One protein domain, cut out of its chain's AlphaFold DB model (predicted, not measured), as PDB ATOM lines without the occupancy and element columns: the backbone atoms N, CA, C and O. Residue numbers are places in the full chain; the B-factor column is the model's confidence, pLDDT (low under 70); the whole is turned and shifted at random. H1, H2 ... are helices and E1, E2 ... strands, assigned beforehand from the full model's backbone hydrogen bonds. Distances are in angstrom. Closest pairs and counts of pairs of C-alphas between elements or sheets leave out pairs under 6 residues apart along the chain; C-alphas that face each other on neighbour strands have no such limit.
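This is residues 107 to 245 of the 955 residues of an uncharacterized protein of Chitinophaga filiformis (UniProt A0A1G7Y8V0). Two long helices, H5 and H6, cross as an X at one end of the domain, and a small ribbon of two antiparallel strands, E1 and E2, makes the other end. H1 lies between them, over one face of the ribbon and touching H5 and H6, while short H4 packs on H6 and short H2 and H3 lie at the outside of the ribbon end. The printed part has 139 residues, with six named helices and two named strands in the order E1 H1 H2 E2 H3 H4 H5 H6, and its class is mostly helix. It is compact, with a radius of gyration of the C-alphas of 15.8 A and spans of 46 by 35 by 21 A.

E1 is residues 107 to 112, 16.5 A long, and begins at C-alpha 107, (151.847, 152.648, 112.522). H1 is residues 120 to 132, 17.9 A long. H2 is residues 146 to 150, and E2 is residues 159 to 165, 19.3 A long. H3 is residues 166 to 172 and H4 is residues 181 to 186. H5, residues 191 to 209, begins at (168.750, 187.007, 133.047) and is 26.4 A long. H6, residues 222 to 243, is 30.9 A long and ends at (152.683, 188.081, 124.162).

E1 and E2 are antiparallel neighbours at 154 degrees, with N 109 and O 162 at 2.8 A and N 162 and O 109 at 2.9 A, within hydrogen-bond range. The closest C-alphas of E1 and H1, those of Ile 111 and Ala 127, are 6.5 A apart. H1 is close to but not clearly touching H2, closest at the C-alphas of Lys 120 and Tyr 149, 5.4 A. It is likewise close to but not clearly touching H3, closest at those of Phe 132 and Tyr 172, 7.0 A. The hub is H6, which touches H1, H4 and H5. H1 and H6 run the same way at a steep tilt of 61 degrees, closest at the C-alphas of Tyr 126 and Val 227, 6.0 A. H5 and H6 run opposite ways at a steep tilt of 56 degrees, closest at those of Thr 201 and Arg 232, 5.4 A. H4 touches H6, about perpendicular at 82 degrees, closest at those of Gly 182 and Asn 233, 5.3 A. In the six helices every O i to N i+4 pair is within hydrogen-bond range.

The C-alphas farthest apart, those of Glu 147 and Leu 245, are 48.2 A apart. The printed part has no cut. The links H1 to H2 and H5 to H6 are long. Mean pLDDT of the printed part is 84.0, and residues 141 to 146 and 173 to 182 are under 70.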
ATOM      1  N   LYS A 107     150.525 152.349 113.082       88.25
ATOM      2  CA  LYS A 107     151.847 152.648 112.522       88.25
ATOM      3  C   LYS A 107     152.922 152.352 113.557       88.25
ATOM      4  O   LYS A 107     152.780 152.701 114.726       88.25
ATOM      5  N   SER A 108     153.991 151.691 113.126       88.38
ATOM      6  CA  SER A 108     155.078 151.283 114.014       88.38
ATOM      7  C   SER A 108     156.287 152.210 113.887       88.38
ATOM      8  O   SER A 108     156.694 152.544 112.776       88.38
ATOM      9  N   TYR A 109     156.869 152.584 115.022       89.50
ATOM     10  CA  TYR A 109     158.017 153.477 115.133       89.50
ATOM     11  C   TYR A 109     159.140 152.768 115.903       89.50
ATOM     12  O   TYR A 109     158.995 152.534 117.106       89.50
ATOM     13  N   PRO A 110     160.235 152.366 115.233       90.25
ATOM     14  CA  PRO A 110     161.388 151.783 115.903       90.25
ATOM     15  C   PRO A 110     162.210 152.893 116.561       90.25
ATOM     16  O   PRO A 110     162.743 153.765 115.876       90.25
ATOM     17  N   ILE A 111     162.318 152.868 117.888       89.88
ATOM     18  CA  ILE A 111     163.019 153.901 118.657       89.88
ATOM     19  C   ILE A 111     164.103 153.249 119.503       89.88
ATOM     20  O   ILE A 111     163.848 152.312 120.256       89.88
ATOM     21  N   GLN A 112     165.332 153.734 119.355       92.00
ATOM     22  CA  GLN A 112     166.481 153.266 120.123       92.00
ATOM     23  C   GLN A 112     166.508 153.928 121.504       92.00
ATOM     24  O   GLN A 112     166.315 155.139 121.596       92.00
ATOM     25  N   ILE A 113     166.771 153.154 122.562       89.12
ATOM     26  CA  ILE A 113     166.951 153.682 123.922       89.12
ATOM     27  C   ILE A 113     168.224 154.546 123.942       89.12
ATOM     28  O   ILE A 113     169.316 154.003 123.728       89.12
ATOM     29  N   PRO A 114     168.117 155.873 124.145       90.06
ATOM     30  CA  PRO A 114     169.263 156.763 124.045       90.06
ATOM     31  C   PRO A 114     170.196 156.618 125.261       90.06
ATOM     32  O   PRO A 114     169.759 156.208 126.335       90.06
ATOM     33  N   PRO A 115     171.490 156.965 125.130       86.12
ATOM     34  CA  PRO A 115     172.412 156.991 126.263       86.12
ATOM     35  C   PRO A 115     171.913 157.872 127.408       86.12
ATOM     36  O   PRO A 115     171.417 158.977 127.177       86.12
ATOM     37  N   GLY A 116     172.084 157.385 128.638       82.44
ATOM     38  CA  GLY A 116     171.697 158.098 129.858       82.44
ATOM     39  C   GLY A 116     170.269 157.835 130.336       82.44
ATOM     40  O   GLY A 116     169.936 158.267 131.432       82.44
ATOM     41  N   THR A 117     169.439 157.096 129.589       87.31
ATOM     42  CA  THR A 117     168.066 156.785 130.017       87.31
ATOM     43  C   THR A 117     168.021 155.994 131.321       87.31
ATOM     44  O   THR A 117     168.559 154.890 131.414       87.31
ATOM     45  N   ALA A 118     167.337 156.551 132.323       84.31
ATOM     46  CA  ALA A 118     167.251 155.991 133.670       84.31
ATOM     47  C   ALA A 118     165.841 155.528 134.058       84.31
ATOM     48  O   ALA A 118     165.708 154.746 134.999       84.31
ATOM     49  N   SER A 119     164.795 155.972 133.354       87.00
ATOM     50  CA  SER A 119     163.412 155.591 133.657       87.00
ATOM     51  C   SER A 119     162.601 155.245 132.406       87.00
ATOM     52  O   SER A 119     162.908 155.655 131.282       87.00
ATOM     53  N   LYS A 120     161.515 154.490 132.614       88.44
ATOM     54  CA  LYS A 120     160.510 154.193 131.584       88.44
ATOM     55  C   LYS A 120     159.895 155.476 131.025       88.44
ATOM     56  O   LYS A 120     159.753 155.619 129.814       88.44
ATOM     57  N   GLN A 121     159.528 156.395 131.912       88.62
ATOM     58  CA  GLN A 121     158.880 157.652 131.570       88.62
ATOM     59  C   GLN A 121     159.810 158.532 130.731       88.62
ATOM     60  O   GLN A 121     159.378 159.048 129.708       88.62
ATOM     61  N   GLU A 122     161.097 158.621 131.079       89.06
ATOM     62  CA  GLU A 122     162.107 159.342 130.296       89.06
ATOM     63  C   GLU A 122     162.176 158.824 128.851       89.06
ATOM     64  O   GLU A 122     162.097 159.603 127.898       89.06
ATOM     65  N   PHE A 123     162.238 157.500 128.673       90.75
ATOM     66  CA  PHE A 123     162.244 156.904 127.339       90.75
ATOM     67  C   PHE A 123     160.952 157.180 126.566       90.75
ATOM     68  O   PHE A 123     160.992 157.411 125.360       90.75
ATOM     69  N   HIS A 124     159.807 157.194 127.248       92.12
ATOM     70  CA  HIS A 124     158.526 157.529 126.634       92.12
ATOM     71  C   HIS A 124     158.459 158.988 126.162       92.12
ATOM     72  O   HIS A 124     157.974 159.232 125.060       92.12
ATOM     73  N   ARG A 125     158.988 159.955 126.926       93.06
ATOM     74  CA  ARG A 125     159.064 161.361 126.477       93.06
ATOM     75  C   ARG A 125     159.972 161.512 125.259       93.06
ATOM     76  O   ARG A 125     159.628 162.215 124.312       93.06
ATOM     77  N   TYR A 126     161.094 160.793 125.237       90.56
ATOM     78  CA  TYR A 126     161.957 160.754 124.059       90.56
ATOM     79  C   TYR A 126     161.251 160.113 122.852       90.56
ATOM     80  O   TYR A 126     161.320 160.639 121.744       90.56
ATOM     81  N   ALA A 127     160.514 159.019 123.061       90.56
ATOM     82  CA  ALA A 127     159.713 158.384 122.021       90.56
ATOM     83  C   ALA A 127     158.661 159.339 121.437       90.56
ATOM     84  O   ALA A 127     158.518 159.417 120.219       90.56
ATOM     85  N   GLU A 128     157.976 160.116 122.277       91.38
ATOM     86  CA  GLU A 128     157.031 161.147 121.833       91.38
ATOM     87  C   GLU A 128     157.690 162.200 120.952       91.38
ATOM     88  O   GLU A 128     157.150 162.536 119.901       91.38
ATOM     89  N   LEU A 129     158.885 162.660 121.319       88.56
ATOM     90  CA  LEU A 129     159.644 163.601 120.503       88.56
ATOM     91  C   LEU A 129     159.985 163.022 119.118       88.56
ATOM     92  O   LEU A 129     159.949 163.741 118.123       88.56
ATOM     93  N   ILE A 130     160.283 161.726 119.021       88.25
ATOM     94  CA  ILE A 130     160.561 161.074 117.731       88.25
ATOM     95  C   ILE A 130     159.279 160.850 116.912       88.25
ATOM     96  O   ILE A 130     159.307 160.978 115.689       88.25
ATOM     97  N   ILE A 131     158.161 160.518 117.561       88.56
ATOM     98  CA  ILE A 131     156.895 160.160 116.896       88.56
ATOM     99  C   ILE A 131     156.092 161.403 116.494       88.56
ATOM    100  O   ILE A 131     155.559 161.458 115.385       88.56
ATOM    101  N   PHE A 132     155.987 162.374 117.401       87.56
ATOM    102  CA  PHE A 132     155.107 163.542 117.311       87.56
ATOM    103  C   PHE A 132     155.867 164.871 117.205       87.56
ATOM    104  O   PHE A 132     155.229 165.916 117.083       87.56
ATOM    105  N   HIS A 133     157.208 164.854 117.270       85.75
ATOM    106  CA  HIS A 133     158.059 166.056 117.263       85.75
ATOM    107  C   HIS A 133     157.795 167.030 118.419       85.75
ATOM    108  O   HIS A 133     158.102 168.218 118.321       85.75
ATOM    109  N   LYS A 134     157.229 166.514 119.515       87.19
ATOM    110  CA  LYS A 134     157.007 167.222 120.776       87.19
ATOM    111  C   LYS A 134     156.760 166.232 121.909       87.19
ATOM    112  O   LYS A 134     156.207 165.156 121.681       87.19
ATOM    113  N   VAL A 135     157.108 166.623 123.124       89.38
ATOM    114  CA  VAL A 135     156.732 165.918 124.352       89.38
ATOM    115  C   VAL A 135     155.246 166.171 124.626       89.38
ATOM    116  O   VAL A 135     154.811 167.321 124.637       89.38
ATOM    117  N   LEU A 136     154.460 165.104 124.805       86.94
ATOM    118  CA  LEU A 136     152.993 165.157 124.943       86.94
ATOM    119  C   LEU A 136     152.484 164.684 126.302       86.94
ATOM    120  O   LEU A 136     151.304 164.850 126.600       86.94
ATOM    121  N   ASN A 137     153.349 164.084 127.114       88.56
ATOM    122  CA  ASN A 137     152.970 163.524 128.404       88.56
ATOM    123  C   ASN A 137     151.924 162.392 128.312       88.56
ATOM    124  O   ASN A 137     151.152 162.191 129.246       88.56
ATOM    125  N   LEU A 138     151.918 161.609 127.222       87.94
ATOM    126  CA  LEU A 138     150.989 160.488 127.058       87.94
ATOM    127  C   LEU A 138     151.283 159.378 128.075       87.94
ATOM    128  O   LEU A 138     152.446 159.114 128.422       87.94
ATOM    129  N   ASP A 139     150.218 158.708 128.516       83.50
ATOM    130  CA  ASP A 139     150.301 157.474 129.294       83.50
ATOM    131  C   ASP A 139     150.390 156.269 128.347       83.50
ATOM    132  O   ASP A 139     149.400 155.782 127.800       83.50
ATOM    133  N   TRP A 140     151.615 155.813 128.101       83.81
ATOM    134  CA  TRP A 140     151.872 154.668 127.235       83.81
ATOM    135  C   TRP A 140     151.653 153.355 127.993       83.81
ATOM    136  O   TRP A 140     152.490 152.927 128.801       83.81
ATOM    137  N   GLN A 141     150.555 152.673 127.668       68.19
ATOM    138  CA  GLN A 141     150.281 151.318 128.139       68.19
ATOM    139  C   GLN A 141     150.759 150.273 127.118       68.19
ATOM    140  O   GLN A 141     150.427 150.338 125.939       68.19
ATOM    141  N   GLY A 142     151.543 149.289 127.573       59.88
ATOM    142  CA  GLY A 142     151.812 148.058 126.816       59.88
ATOM    143  C   GLY A 142     152.775 148.131 125.619       59.88
ATOM    144  O   GLY A 142     152.876 147.151 124.883       59.88
ATOM    145  N   THR A 143     153.506 149.224 125.393       59.56
ATOM    146  CA  THR A 143     154.632 149.227 124.441       59.56
ATOM    147  C   THR A 143     155.841 148.544 125.089       59.56
ATOM    148  O   THR A 143     156.150 148.860 126.227       59.56
ATOM    149  N   GLY A 144     156.484 147.580 124.407       58.28
ATOM    150  CA  GLY A 144     157.674 146.825 124.865       58.28
ATOM    151  C   GLY A 144     157.438 145.736 125.939       58.28
ATOM    152  O   GLY A 144     156.326 145.542 126.420       58.28
ATOM    153  N   THR A 145     158.480 144.971 126.300       62.25
ATOM    154  CA  THR A 145     158.396 143.932 127.350       62.25
ATOM    155  C   THR A 145     158.623 144.546 128.734       62.25
ATOM    156  O   THR A 145     159.542 145.345 128.908       62.25
ATOM    157  N   ALA A 146     157.815 144.164 129.732       68.75
ATOM    158  CA  ALA A 146     157.884 144.711 131.097       68.75
ATOM    159  C   ALA A 146     159.303 144.659 131.704       68.75
ATOM    160  O   ALA A 146     159.721 145.592 132.385       68.75
ATOM    161  N   GLU A 147     160.060 143.614 131.371       76.88
ATOM    162  CA  GLU A 147     161.447 143.395 131.791       76.88
ATOM    163  C   GLU A 147     162.416 144.484 131.292       76.88
ATOM    164  O   GLU A 147     163.248 144.963 132.060       76.88
ATOM    165  N   ILE A 148     162.263 144.962 130.047       82.06
ATOM    166  CA  ILE A 148     163.142 146.011 129.500       82.06
ATOM    167  C   ILE A 148     162.962 147.316 130.272       82.06
ATOM    168  O   ILE A 148     163.930 148.031 130.500       82.06
ATOM    169  N   TYR A 149     161.739 147.635 130.690       83.12
ATOM    170  CA  TYR A 149     161.467 148.878 131.409       83.12
ATOM    171  C   TYR A 149     161.907 148.845 132.872       83.12
ATOM    172  O   TYR A 149     162.261 149.891 133.406       83.12
ATOM    173  N   GLN A 150     161.907 147.669 133.509       82.56
ATOM    174  CA  GLN A 150     162.415 147.502 134.876       82.56
ATOM    175  C   GLN A 150     163.936 147.694 134.953       82.56
ATOM    176  O   GLN A 150     164.444 148.194 135.956       82.56
ATOM    177  N   HIS A 151     164.654 147.360 133.876       86.00
ATOM    178  CA  HIS A 151     166.111 147.463 133.786       86.00
ATOM    179  C   HIS A 151     166.567 148.288 132.574       86.00
ATOM    180  O   HIS A 151     167.531 147.942 131.894       86.00
ATOM    181  N   ILE A 152     165.885 149.403 132.287       86.62
ATOM    182  CA  ILE A 152     166.077 150.159 131.035       86.62
ATOM    183  C   ILE A 152     167.513 150.661 130.828       86.62
ATOM    184  O   ILE A 152     168.011 150.680 129.702       86.62
ATOM    185  N   SER A 153     168.220 150.965 131.918       84.69
ATOM    186  CA  SER A 153     169.628 151.373 131.914       84.69
ATOM    187  C   SER A 153     170.597 150.267 131.471       84.69
ATOM    188  O   SER A 153     171.709 150.568 131.049       84.69
ATOM    189  N   GLN A 154     170.188 148.994 131.513       89.31
ATOM    190  CA  GLN A 154     170.961 147.854 130.996       89.31
ATOM    191  C   GLN A 154     170.697 147.595 129.503       89.31
ATOM    192  O   GLN A 154     171.358 146.764 128.884       89.31
ATOM    193  N   HIS A 155     169.735 148.306 128.909       89.12
ATOM    194  CA  HIS A 155     169.293 148.118 127.528       89.12
ATOM    195  C   HIS A 155     169.530 149.348 126.643       89.12
ATOM    196  O   HIS A 155     168.926 149.464 125.575       89.12
ATOM    197  N   ILE A 156     170.428 150.250 127.046       89.31
ATOM    198  CA  ILE A 156     170.855 151.385 126.219       89.31
ATOM    199  C   ILE A 156     171.289 150.891 124.833       89.31
ATOM    200  O   ILE A 156     172.013 149.906 124.700       89.31
ATOM    201  N   GLY A 157     170.828 151.569 123.786       86.62
ATOM    202  CA  GLY A 157     171.103 151.197 122.402       86.62
ATOM    203  C   GLY A 157     170.179 150.114 121.830       86.62
ATOM    204  O   GLY A 157     170.229 149.876 120.624       86.62
ATOM    205  N   ARG A 158     169.303 149.489 122.631       89.81
ATOM    206  CA  ARG A 158     168.287 148.543 122.137       89.81
ATOM    207  C   ARG A 158     167.115 149.293 121.499       89.81
ATOM    208  O   ARG A 158     166.686 150.328 122.001       89.81
ATOM    209  N   THR A 159     166.577 148.763 120.402       89.75
ATOM    210  CA  THR A 159     165.409 149.331 119.707       89.75
ATOM    211  C   THR A 159     164.107 148.735 120.231       89.75
ATOM    212  O   THR A 159     163.959 147.515 120.290       89.75
ATOM    213  N   ILE A 160     163.149 149.600 120.561       88.44
ATOM    214  CA  ILE A 160     161.788 149.251 120.974       88.44
ATOM    215  C   ILE A 160     160.804 149.737 119.914       88.44
ATOM    216  O   ILE A 160     160.937 150.838 119.381       88.44
ATOM    217  N   LEU A 161     159.820 148.901 119.590       87.69
ATOM    218  CA  LEU A 161     158.809 149.208 118.585       87.69
ATOM    219  C   LEU A 161     157.569 149.821 119.245       87.69
ATOM    220  O   LEU A 161     156.830 149.127 119.946       87.69
ATOM    221  N   PHE A 162     157.316 151.101 118.986       89.00
ATOM    222  CA  PHE A 162     156.097 151.783 119.415       89.00
ATOM    223  C   PHE A 162     155.023 151.633 118.346       89.00
ATOM    224  O   PHE A 162     155.217 152.063 117.212       89.00
ATOM    225  N   LYS A 163     153.888 151.026 118.697       87.12
ATOM    226  CA  LYS A 163     152.711 150.971 117.824       87.12
ATOM    227  C   LYS A 163     151.783 152.118 118.198       87.12
ATOM    228  O   LYS A 163     151.364 152.210 119.346       87.12
ATOM    229  N   VAL A 164     151.473 152.975 117.232       87.25
ATOM    230  CA  VAL A 164     150.651 154.175 117.421       87.25
ATOM    231  C   VAL A 164     149.441 154.095 116.499       87.25
ATOM    232  O   VAL A 164     149.627 153.871 115.297       87.25
ATOM    233  N   PRO A 165     148.214 154.268 117.010       88.31
ATOM    234  CA  PRO A 165     147.042 154.221 116.163       88.31
ATOM    235  C   PRO A 165     146.985 155.469 115.279       88.31
ATOM    236  O   PRO A 165     147.385 156.571 115.672       88.31
ATOM    237  N   LYS A 166     146.475 155.318 114.056       84.19
ATOM    238  CA  LYS A 166     146.372 156.426 113.095       84.19
ATOM    239  C   LYS A 166     145.501 157.576 113.617       84.19
ATOM    240  O   LYS A 166     145.752 158.732 113.273       84.19
ATOM    241  N   SER A 167     144.527 157.278 114.476       83.94
ATOM    242  CA  SER A 167     143.712 158.266 115.194       83.94
ATOM    243  C   SER A 167     144.576 159.195 116.056       83.94
ATOM    244  O   SER A 167     144.459 160.411 115.940       83.94
ATOM    245  N   MET A 168     145.520 158.643 116.819       84.19
ATOM    246  CA  MET A 168     146.452 159.387 117.669       84.19
ATOM    247  C   MET A 168     147.419 160.243 116.837       84.19
ATOM    248  O   MET A 168     147.646 161.407 117.160       84.19
ATOM    249  N   LEU A 169     147.923 159.720 115.714       85.25
ATOM    250  CA  LEU A 169     148.737 160.506 114.770       85.25
ATOM    251  C   LEU A 169     147.953 161.670 114.150       85.25
ATOM    252  O   LEU A 169     148.515 162.734 113.905       85.25
ATOM    253  N   THR A 170     146.656 161.476 113.908       81.44
ATOM    254  CA  THR A 170     145.769 162.524 113.385       81.44
ATOM    255  C   THR A 170     145.450 163.563 114.460       81.44
ATOM    256  O   THR A 170     145.456 164.756 114.176       81.44
ATOM    257  N   GLN A 171     145.211 163.123 115.699       79.69
ATOM    258  CA  GLN A 171     144.845 163.974 116.829       79.69
ATOM    259  C   GLN A 171     145.986 164.897 117.263       79.69
ATOM    260  O   GLN A 171     145.766 166.086 117.482       79.69
ATOM    261  N   TYR A 172     147.199 164.363 117.407       80.94
ATOM    262  CA  TYR A 172     148.336 165.132 117.921       80.94
ATOM    263  C   TYR A 172     149.226 165.722 116.819       80.94
ATOM    264  O   TYR A 172     150.040 166.607 117.112       80.94
ATOM    265  N   GLY A 173     149.010 165.279 115.573       69.56
ATOM    266  CA  GLY A 173     149.746 165.657 114.372       69.56
ATOM    267  C   GLY A 173     151.042 164.861 114.172       69.56
ATOM    268  O   GLY A 173     151.665 164.399 115.123       69.56
ATOM    269  N   VAL A 174     151.475 164.761 112.912       57.56
ATOM    270  CA  VAL A 174     152.858 164.437 112.511       57.56
ATOM    271  C   VAL A 174     153.405 165.694 111.823       57.56
ATOM    272  O   VAL A 174     153.578 165.723 110.610       57.56
ATOM    273  N   ALA A 175     153.465 166.808 112.554       45.91
ATOM    274  CA  ALA A 175     153.740 168.118 111.962       45.91
ATOM    275  C   ALA A 175     155.224 168.280 111.591       45.91
ATOM    276  O   ALA A 175     156.098 167.692 112.229       45.91
ATOM    277  N   GLU A 176     155.482 169.076 110.550       49.28
ATOM    278  CA  GLU A 176     156.813 169.419 110.042       49.28
ATOM    279  C   GLU A 176     157.750 169.941 111.141       49.28
ATOM    280  O   GLU A 176     157.315 170.509 112.145       49.28
ATOM    281  N   LYS A 177     159.058 169.733 110.929       48.38
ATOM    282  CA  LYS A 177     160.155 170.215 111.781       48.38
ATOM    283  C   LYS A 177     159.865 171.648 112.251       48.38
ATOM    284  O   LYS A 177     159.760 172.546 111.420       48.38
ATOM    285  N   ARG A 178     159.760 171.850 113.568       55.78
ATOM    286  CA  ARG A 178     159.637 173.188 114.164       55.78
ATOM    287  C   ARG A 178     160.817 174.050 113.713       55.78
ATOM    288  O   ARG A 178     161.953 173.567 113.676       55.78
ATOM    289  N   ASP A 179     160.547 175.301 113.357       49.06
ATOM    290  CA  ASP A 179     161.606 176.277 113.152       49.06
ATOM    291  C   ASP A 179     162.329 176.508 114.495       49.06
ATOM    292  O   ASP A 179     161.737 176.446 115.571       49.06
ATOM    293  N   GLY A 180     163.645 176.705 114.479       54.53
ATOM    294  CA  GLY A 180     164.434 176.949 115.698       54.53
ATOM    295  C   GLY A 180     164.173 178.323 116.334       54.53
ATOM    296  O   GLY A 180     165.077 178.898 116.929       54.53
ATOM    297  N   THR A 181     162.983 178.905 116.155       56.22
ATOM    298  CA  THR A 181     162.678 180.296 116.520       56.22
ATOM    299  C   THR A 181     162.629 180.525 118.029       56.22
ATOM    300  O   THR A 181     163.037 181.593 118.483       56.22
ATOM    301  N   GLY A 182     162.228 179.518 118.813       63.34
ATOM    302  CA  GLY A 182     162.206 179.594 120.280       63.34
ATOM    303  C   GLY A 182     163.583 179.854 120.903       63.34
ATOM    304  O   GLY A 182     163.679 180.596 121.876       63.34
ATOM    305  N   ASP A 183     164.653 179.328 120.297       71.50
ATOM    306  CA  ASP A 183     166.033 179.556 120.748       71.50
ATOM    307  C   ASP A 183     166.499 180.993 120.495       71.50
ATOM    308  O   ASP A 183     167.186 181.589 121.325       71.50
ATOM    309  N   ALA A 184     166.121 181.575 119.355       76.94
ATOM    310  CA  ALA A 184     166.482 182.951 119.025       76.94
ATOM    311  C   ALA A 184     165.802 183.958 119.965       76.94
ATOM    312  O   ALA A 184     166.431 184.936 120.364       76.94
ATOM    313  N   GLU A 185     164.544 183.707 120.338       80.31
ATOM    314  CA  GLU A 185     163.794 184.546 121.278       80.31
ATOM    315  C   GLU A 185     164.295 184.369 122.719       80.31
ATOM    316  O   GLU A 185     164.487 185.356 123.425       80.31
ATOM    317  N   TYR A 186     164.595 183.133 123.138       86.25
ATOM    318  CA  TYR A 186     165.143 182.846 124.466       86.25
ATOM    319  C   TYR A 186     166.486 183.559 124.702       86.25
ATOM    320  O   TYR A 186     166.712 184.134 125.765       86.25
ATOM    321  N   LYS A 187     167.362 183.614 123.688       86.25
ATOM    322  CA  LYS A 187     168.661 184.310 123.780       86.25
ATOM    323  C   LYS A 187     168.547 185.818 124.007       86.25
ATOM    324  O   LYS A 187     169.505 186.409 124.496       86.25
ATOM    325  N   GLN A 188     167.416 186.421 123.649       87.56
ATOM    326  CA  GLN A 188     167.162 187.858 123.789       87.56
ATOM    327  C   GLN A 188     166.540 188.232 125.141       87.56
ATOM    328  O   GLN A 188     166.376 189.418 125.417       87.56
ATOM    329  N   LEU A 189     166.181 187.245 125.969       88.50
ATOM    330  CA  LEU A 189     165.640 187.476 127.305       88.50
ATOM    331  C   LEU A 189     166.714 188.009 128.259       88.50
ATOM    332  O   LEU A 189     167.890 187.648 128.158       88.50
ATOM    333  N   ASP A 190     166.287 188.840 129.207       92.00
ATOM    334  CA  ASP A 190     167.086 189.198 130.373       92.00
ATOM    335  C   ASP A 190     167.341 187.972 131.268       92.00
ATOM    336  O   ASP A 190     166.711 186.921 131.116       92.00
ATOM    337  N   LYS A 191     168.300 188.106 132.188       91.62
ATOM    338  CA  LYS A 191     168.750 187.007 133.047       91.62
ATOM    339  C   LYS A 191     167.609 186.426 133.888       91.62
ATOM    340  O   LYS A 191     167.404 185.217 133.852       91.62
ATOM    341  N   ASP A 192     166.813 187.274 134.532       88.62
ATOM    342  CA  ASP A 192     165.722 186.840 135.411       88.62
ATOM    343  C   ASP A 192     164.654 186.058 134.626       88.62
ATOM    344  O   ASP A 192     164.190 184.997 135.051       88.62
ATOM    345  N   SER A 193     164.304 186.537 133.427       87.88
ATOM    346  CA  SER A 193     163.386 185.841 132.519       87.88
ATOM    347  C   SER A 193     163.921 184.478 132.065       87.88
ATOM    348  O   SER A 193     163.147 183.523 131.957       87.88
ATOM    349  N   LYS A 194     165.224 184.368 131.775       91.44
ATOM    350  CA  LYS A 194     165.855 183.091 131.405       91.44
ATOM    351  C   LYS A 194     165.821 182.097 132.556       91.44
ATOM    352  O   LYS A 194     165.429 180.949 132.348       91.44
ATOM    353  N   ASP A 195     166.178 182.550 133.753       92.50
ATOM    354  CA  ASP A 195     166.224 181.717 134.950       92.50
ATOM    355  C   ASP A 195     164.831 181.171 135.286       92.50
ATOM    356  O   ASP A 195     164.675 179.963 135.468       92.50
ATOM    357  N   ALA A 196     163.788 182.005 135.217       91.25
ATOM    358  CA  ALA A 196     162.407 181.571 135.434       91.25
ATOM    359  C   ALA A 196     161.918 180.542 134.391       91.25
ATOM    360  O   ALA A 196     161.191 179.601 134.723       91.25
ATOM    361  N   ILE A 197     162.297 180.707 133.116       92.88
ATOM    362  CA  ILE A 197     161.967 179.742 132.052       92.88
ATOM    363  C   ILE A 197     162.691 178.416 132.284       92.88
ATOM    364  O   ILE A 197     162.080 177.356 132.129       92.88
ATOM    365  N   ASN A 198     163.969 178.455 132.659       93.50
ATOM    366  CA  ASN A 198     164.752 177.253 132.927       93.50
ATOM    367  C   ASN A 198     164.244 176.512 134.161       93.50
ATOM    368  O   ASN A 198     164.090 175.299 134.096       93.50
ATOM    369  N   GLU A 199     163.923 177.222 135.243       93.88
ATOM    370  CA  GLU A 199     163.389 176.623 136.469       93.88
ATOM    371  C   GLU A 199     162.073 175.877 136.202       93.88
ATOM    372  O   GLU A 199     161.896 174.727 136.616       93.88
ATOM    373  N   GLU A 200     161.153 176.486 135.449       95.12
ATOM    374  CA  GLU A 200     159.906 175.815 135.080       95.12
ATOM    375  C   GLU A 200     160.139 174.684 134.064       95.12
ATOM    376  O   GLU A 200     159.488 173.641 134.157       95.12
ATOM    377  N   THR A 201     161.093 174.832 133.137       94.00
ATOM    378  CA  THR A 201     161.488 173.746 132.222       94.00
ATOM    379  C   THR A 201     162.005 172.542 133.008       94.00
ATOM    380  O   THR A 201     161.563 171.418 132.771       94.00
ATOM    381  N   ASP A 202     162.891 172.770 133.977       93.81
ATOM    382  CA  ASP A 202     163.437 171.755 134.876       93.81
ATOM    383  C   ASP A 202     162.321 171.049 135.640       93.81
ATOM    384  O   ASP A 202     162.238 169.818 135.654       93.81
ATOM    385  N   LYS A 203     161.406 171.817 136.229       92.88
ATOM    386  CA  LYS A 203     160.255 171.276 136.949       92.88
ATOM    387  C   LYS A 203     159.382 170.392 136.054       92.88
ATOM    388  O   LYS A 203     159.069 169.265 136.452       92.88
ATOM    389  N   GLN A 204     159.028 170.843 134.848       91.88
ATOM    390  CA  GLN A 204     158.256 170.039 133.890       91.88
ATOM    391  C   GLN A 204     159.028 168.804 133.425       91.88
ATOM    392  O   GLN A 204     158.452 167.724 133.266       91.88
ATOM    393  N   TYR A 205     160.340 168.929 133.248       93.31
ATOM    394  CA  TYR A 205     161.215 167.828 132.886       93.31
ATOM    395  C   TYR A 205     161.229 166.747 133.976       93.31
ATOM    396  O   TYR A 205     160.943 165.584 133.681       93.31
ATOM    397  N   TYR A 206     161.462 167.097 135.242       92.56
ATOM    398  CA  TYR A 206     161.465 166.125 136.343       92.56
ATOM    399  C   TYR A 206     160.089 165.476 136.543       92.56
ATOM    400  O   TYR A 206     159.999 164.254 136.681       92.56
ATOM    401  N   GLN A 207     159.005 166.257 136.477       89.81
ATOM    402  CA  GLN A 207     157.638 165.737 136.601       89.81
ATOM    403  C   GLN A 207     157.271 164.771 135.464       89.81
ATOM    404  O   GLN A 207     156.683 163.719 135.712       89.81
ATOM    405  N   SER A 208     157.631 165.099 134.220       88.81
ATOM    406  CA  SER A 208     157.271 164.295 133.044       88.81
ATOM    407  C   SER A 208     158.112 163.027 132.876       88.81
ATOM    408  O   SER A 208     157.620 162.034 132.328       88.81
ATOM    409  N   THR A 209     159.368 163.051 133.334       88.94
ATOM    410  CA  THR A 209     160.333 161.946 133.191       88.94
ATOM    411  C   THR A 209     160.454 161.074 134.441       88.94
ATOM    412  O   THR A 209     161.008 159.975 134.365       88.94
ATOM    413  N   GLY A 210     159.957 161.528 135.595       84.81
ATOM    414  CA  GLY A 210     160.102 160.832 136.878       84.81
ATOM    415  C   GLY A 210     161.540 160.800 137.413       84.81
ATOM    416  O   GLY A 210     161.835 160.028 138.324       84.81
ATOM    417  N   ILE A 211     162.445 161.596 136.837       87.06
ATOM    418  CA  ILE A 211     163.813 161.767 137.334       87.06
ATOM    419  C   ILE A 211     163.774 162.616 138.610       87.06
ATOM    420  O   ILE A 211     162.984 163.551 138.722       87.06
ATOM    421  N   ALA A 212     164.644 162.300 139.574       85.81
ATOM    422  CA  ALA A 212     164.735 163.049 140.821       85.81
ATOM    423  C   ALA A 212     165.100 164.531 140.561       85.81
ATOM    424  O   ALA A 212     166.073 164.786 139.836       85.81
ATOM    425  N   PRO A 213     164.378 165.498 141.163       89.94
ATOM    426  CA  PRO A 213     164.699 166.919 141.045       89.94
ATOM    427  C   PRO A 213     166.157 167.236 141.400       89.94
ATOM    428  O   PRO A 213     166.703 166.682 142.354       89.94
ATOM    429  N   GLY A 214     166.789 168.123 140.627       86.06
ATOM    430  CA  GLY A 214     168.197 168.521 140.789       86.06
ATOM    431  C   GLY A 214     169.219 167.611 140.090       86.06
ATOM    432  O   GLY A 214     170.425 167.852 140.179       86.06
ATOM    433  N   THR A 215     168.774 166.571 139.378       86.88
ATOM    434  CA  THR A 215     169.671 165.702 138.600       86.88
ATOM    435  C   THR A 215     170.162 166.418 137.337       86.88
ATOM    436  O   THR A 215     169.413 166.560 136.374       86.88
ATOM    437  N   LYS A 216     171.443 166.808 137.306       87.06
ATOM    438  CA  LYS A 216     172.052 167.472 136.139       87.06
ATOM    439  C   LYS A 216     172.155 166.543 134.921       87.06
ATOM    440  O   LYS A 216     172.614 165.404 135.047       87.06
ATOM    441  N   ILE A 217     171.800 167.065 133.744       86.38
ATOM    442  CA  ILE A 217     172.021 166.404 132.447       86.38
ATOM    443  C   ILE A 217     173.521 166.430 132.137       86.38
ATOM    444  O   ILE A 217     174.150 167.487 132.167       86.38
ATOM    445  N   LYS A 218     174.113 165.265 131.860       86.88
ATOM    446  CA  LYS A 218     175.557 165.145 131.603       86.88
ATOM    447  C   LYS A 218     175.891 165.304 130.114       86.88
ATOM    448  O   LYS A 218     175.073 164.948 129.259       86.88
ATOM    449  N   PRO A 219     177.123 165.732 129.775       79.94
ATOM    450  CA  PRO A 219     177.602 165.721 128.396       79.94
ATOM    451  C   PRO A 219     177.439 164.332 127.752       79.94
ATOM    452  O   PRO A 219     177.866 163.321 128.308       79.94
ATOM    453  N   GLY A 220     176.801 164.281 126.578       77.38
ATOM    454  CA  GLY A 220     176.529 163.038 125.840       77.38
ATOM    455  C   GLY A 220     175.133 162.429 126.043       77.38
ATOM    456  O   GLY A 220     174.745 161.568 125.250       77.38
ATOM    457  N   GLU A 221     174.334 162.908 127.003       85.62
ATOM    458  CA  GLU A 221     172.949 162.458 127.253       85.62
ATOM    459  C   GLU A 221     171.941 163.091 126.269       85.62
ATOM    460  O   GLU A 221     170.970 163.744 126.651       85.62
ATOM    461  N   LYS A 222     172.157 162.888 124.960       82.56
ATOM    462  CA  LYS A 222     171.410 163.565 123.880       82.56
ATOM    463  C   LYS A 222     169.888 163.417 123.976       82.56
ATOM    464  O   LYS A 222     169.173 164.324 123.564       82.56
ATOM    465  N   GLY A 223     169.392 162.290 124.494       82.38
ATOM    466  CA  GLY A 223     167.955 162.064 124.682       82.38
ATOM    467  C   GLY A 223     167.345 163.015 125.712       82.38
ATOM    468  O   GLY A 223     166.321 163.636 125.440       82.38
ATOM    469  N   ARG A 224     168.023 163.197 126.850       89.00
ATOM    470  CA  ARG A 224     167.609 164.108 127.926       89.00
ATOM    471  C   ARG A 224     167.654 165.557 127.488       89.00
ATOM    472  O   ARG A 224     166.665 166.265 127.645       89.00
ATOM    473  N   THR A 225     168.758 165.960 126.859       88.31
ATOM    474  CA  THR A 225     168.903 167.304 126.286       88.31
ATOM    475  C   THR A 225     167.787 167.599 125.286       88.31
ATOM    476  O   THR A 225     167.221 168.684 125.306       88.31
ATOM    477  N   ALA A 226     167.428 166.634 124.434       85.25
ATOM    478  CA  ALA A 226     166.371 166.820 123.446       85.25
ATOM    479  C   ALA A 226     164.979 166.981 124.085       85.25
ATOM    480  O   ALA A 226     164.227 167.858 123.669       85.25
ATOM    481  N   VAL A 227     164.648 166.178 125.104       88.25
ATOM    482  CA  VAL A 227     163.382 166.299 125.852       88.25
ATOM    483  C   VAL A 227     163.316 167.638 126.593       88.25
ATOM    484  O   VAL A 227     162.307 168.330 126.502       88.25
ATOM    485  N   TRP A 228     164.393 168.030 127.276       92.62
ATOM    486  CA  TRP A 228     164.468 169.301 127.998       92.62
ATOM    487  C   TRP A 228     164.343 170.508 127.054       92.62
ATOM    488  O   TRP A 228     163.502 171.379 127.271       92.62
ATOM    489  N   ASN A 229     165.097 170.520 125.947       89.88
ATOM    490  CA  ASN A 229     165.033 171.593 124.951       89.88
ATOM    491  C   ASN A 229     163.637 171.712 124.332       89.88
ATOM    492  O   ASN A 229     163.179 172.823 124.072       89.88
ATOM    493  N   ASP A 230     162.956 170.589 124.086       89.06
ATOM    494  CA  ASP A 230     161.593 170.623 123.565       89.06
ATOM    495  C   ASP A 230     160.616 171.247 124.570       89.06
ATOM    496  O   ASP A 230     159.840 172.113 124.178       89.06
ATOM    497  N   LEU A 231     160.688 170.881 125.854       90.50
ATOM    498  CA  LEU A 231     159.856 171.486 126.902       90.50
ATOM    499  C   LEU A 231     160.099 173.000 127.022       90.50
ATOM    500  O   LEU A 231     159.138 173.772 127.039       90.50
ATOM    501  N   ARG A 232     161.361 173.445 126.983       92.19
ATOM    502  CA  ARG A 232     161.700 174.878 126.949       92.19
ATOM    503  C   ARG A 232     161.109 175.565 125.720       92.19
ATOM    504  O   ARG A 232     160.506 176.630 125.825       92.19
ATOM    505  N   ASN A 233     161.245 174.954 124.545       88.56
ATOM    506  CA  ASN A 233     160.702 175.506 123.305       88.56
ATOM    507  C   ASN A 233     159.167 175.579 123.340       88.56
ATOM    508  O   ASN A 233     158.591 176.535 122.824       88.56
ATOM    509  N   GLN A 234     158.496 174.615 123.979       87.00
ATOM    510  CA  GLN A 234     157.054 174.675 124.216       87.00
ATOM    511  C   GLN A 234     156.680 175.850 125.130       87.00
ATOM    512  O   GLN A 234     155.760 176.596 124.791       87.00
ATOM    513  N   LEU A 235     157.413 176.068 126.226       90.56
ATOM    514  CA  LEU A 235     157.222 177.228 127.107       90.56
ATOM    515  C   LEU A 235     157.433 178.555 126.367       90.56
ATOM    516  O   LEU A 235     156.619 179.467 126.500       90.56
ATOM    517  N   MET A 236     158.467 178.652 125.530       89.62
ATOM    518  CA  MET A 236     158.718 179.841 124.707       89.62
ATOM    519  C   MET A 236     157.607 180.081 123.683       89.62
ATOM    520  O   MET A 236     157.159 181.213 123.509       89.62
ATOM    521  N   GLN A 237     157.087 179.026 123.054       86.00
ATOM    522  CA  GLN A 237     155.962 179.148 122.128       86.00
ATOM    523  C   GLN A 237     154.677 179.608 122.835       86.00
ATOM    524  O   GLN A 237     153.923 180.420 122.290       86.00
ATOM    525  N   GLN A 238     154.417 179.112 124.048       87.19
ATOM    526  CA  GLN A 238     153.298 179.579 124.866       87.19
ATOM    527  C   GLN A 238     153.489 181.051 125.252       87.19
ATOM    528  O   GLN A 238     152.584 181.852 125.035       87.19
ATOM    529  N   ARG A 239     154.685 181.437 125.714       88.50
ATOM    530  CA  ARG A 239     155.038 182.834 126.011       88.50
ATOM    531  C   ARG A 239     154.765 183.751 124.827       88.50
ATOM    532  O   ARG A 239     154.106 184.771 124.987       88.50
ATOM    533  N   LYS A 240     155.233 183.375 123.637       86.00
ATOM    534  CA  LYS A 240     154.994 184.127 122.403       86.00
ATOM    535  C   LYS A 240     153.501 184.284 122.124       86.00
ATOM    536  O   LYS A 240     153.028 185.394 121.925       86.00
ATOM    537  N   THR A 241     152.743 183.192 122.220       83.69
ATOM    538  CA  THR A 241     151.281 183.210 122.038       83.69
ATOM    539  C   THR A 241     150.600 184.174 123.015       83.69
ATOM    540  O   THR A 241     149.718 184.930 122.617       83.69
ATOM    541  N   LEU A 242     151.027 184.189 124.281       85.94
ATOM    542  CA  LEU A 242     150.517 185.106 125.304       85.94
ATOM    543  C   LEU A 242     150.946 186.561 125.055       85.94
ATOM    544  O   LEU A 242     150.158 187.488 125.257       85.94
ATOM    545  N   ASN A 243     152.166 186.773 124.562       84.62
ATOM    546  CA  ASN A 243     152.683 188.081 124.162       84.62
ATOM    547  C   ASN A 243     151.982 188.641 122.920       84.62
ATOM    548  O   ASN A 243     151.881 189.858 122.791       84.62
ATOM    549  N   ASP A 244     151.436 187.792 122.059       81.25
ATOM    550  CA  ASP A 244     150.691 188.211 120.872       81.25
ATOM    551  C   ASP A 244     149.206 188.503 121.173       81.25
ATOM    552  O   ASP A 244     148.456 188.926 120.289       81.25
ATOM    553  N   LEU A 245     148.755 188.324 122.426       71.19
ATOM    554  CA  LEU A 245     147.367 188.600 122.802       71.19
ATOM    555  C   LEU A 245     147.011 190.093 122.715       71.19
ATOM    556  O   LEU A 245     147.823 190.954 123.076       71.19
TER     557      LEU A 245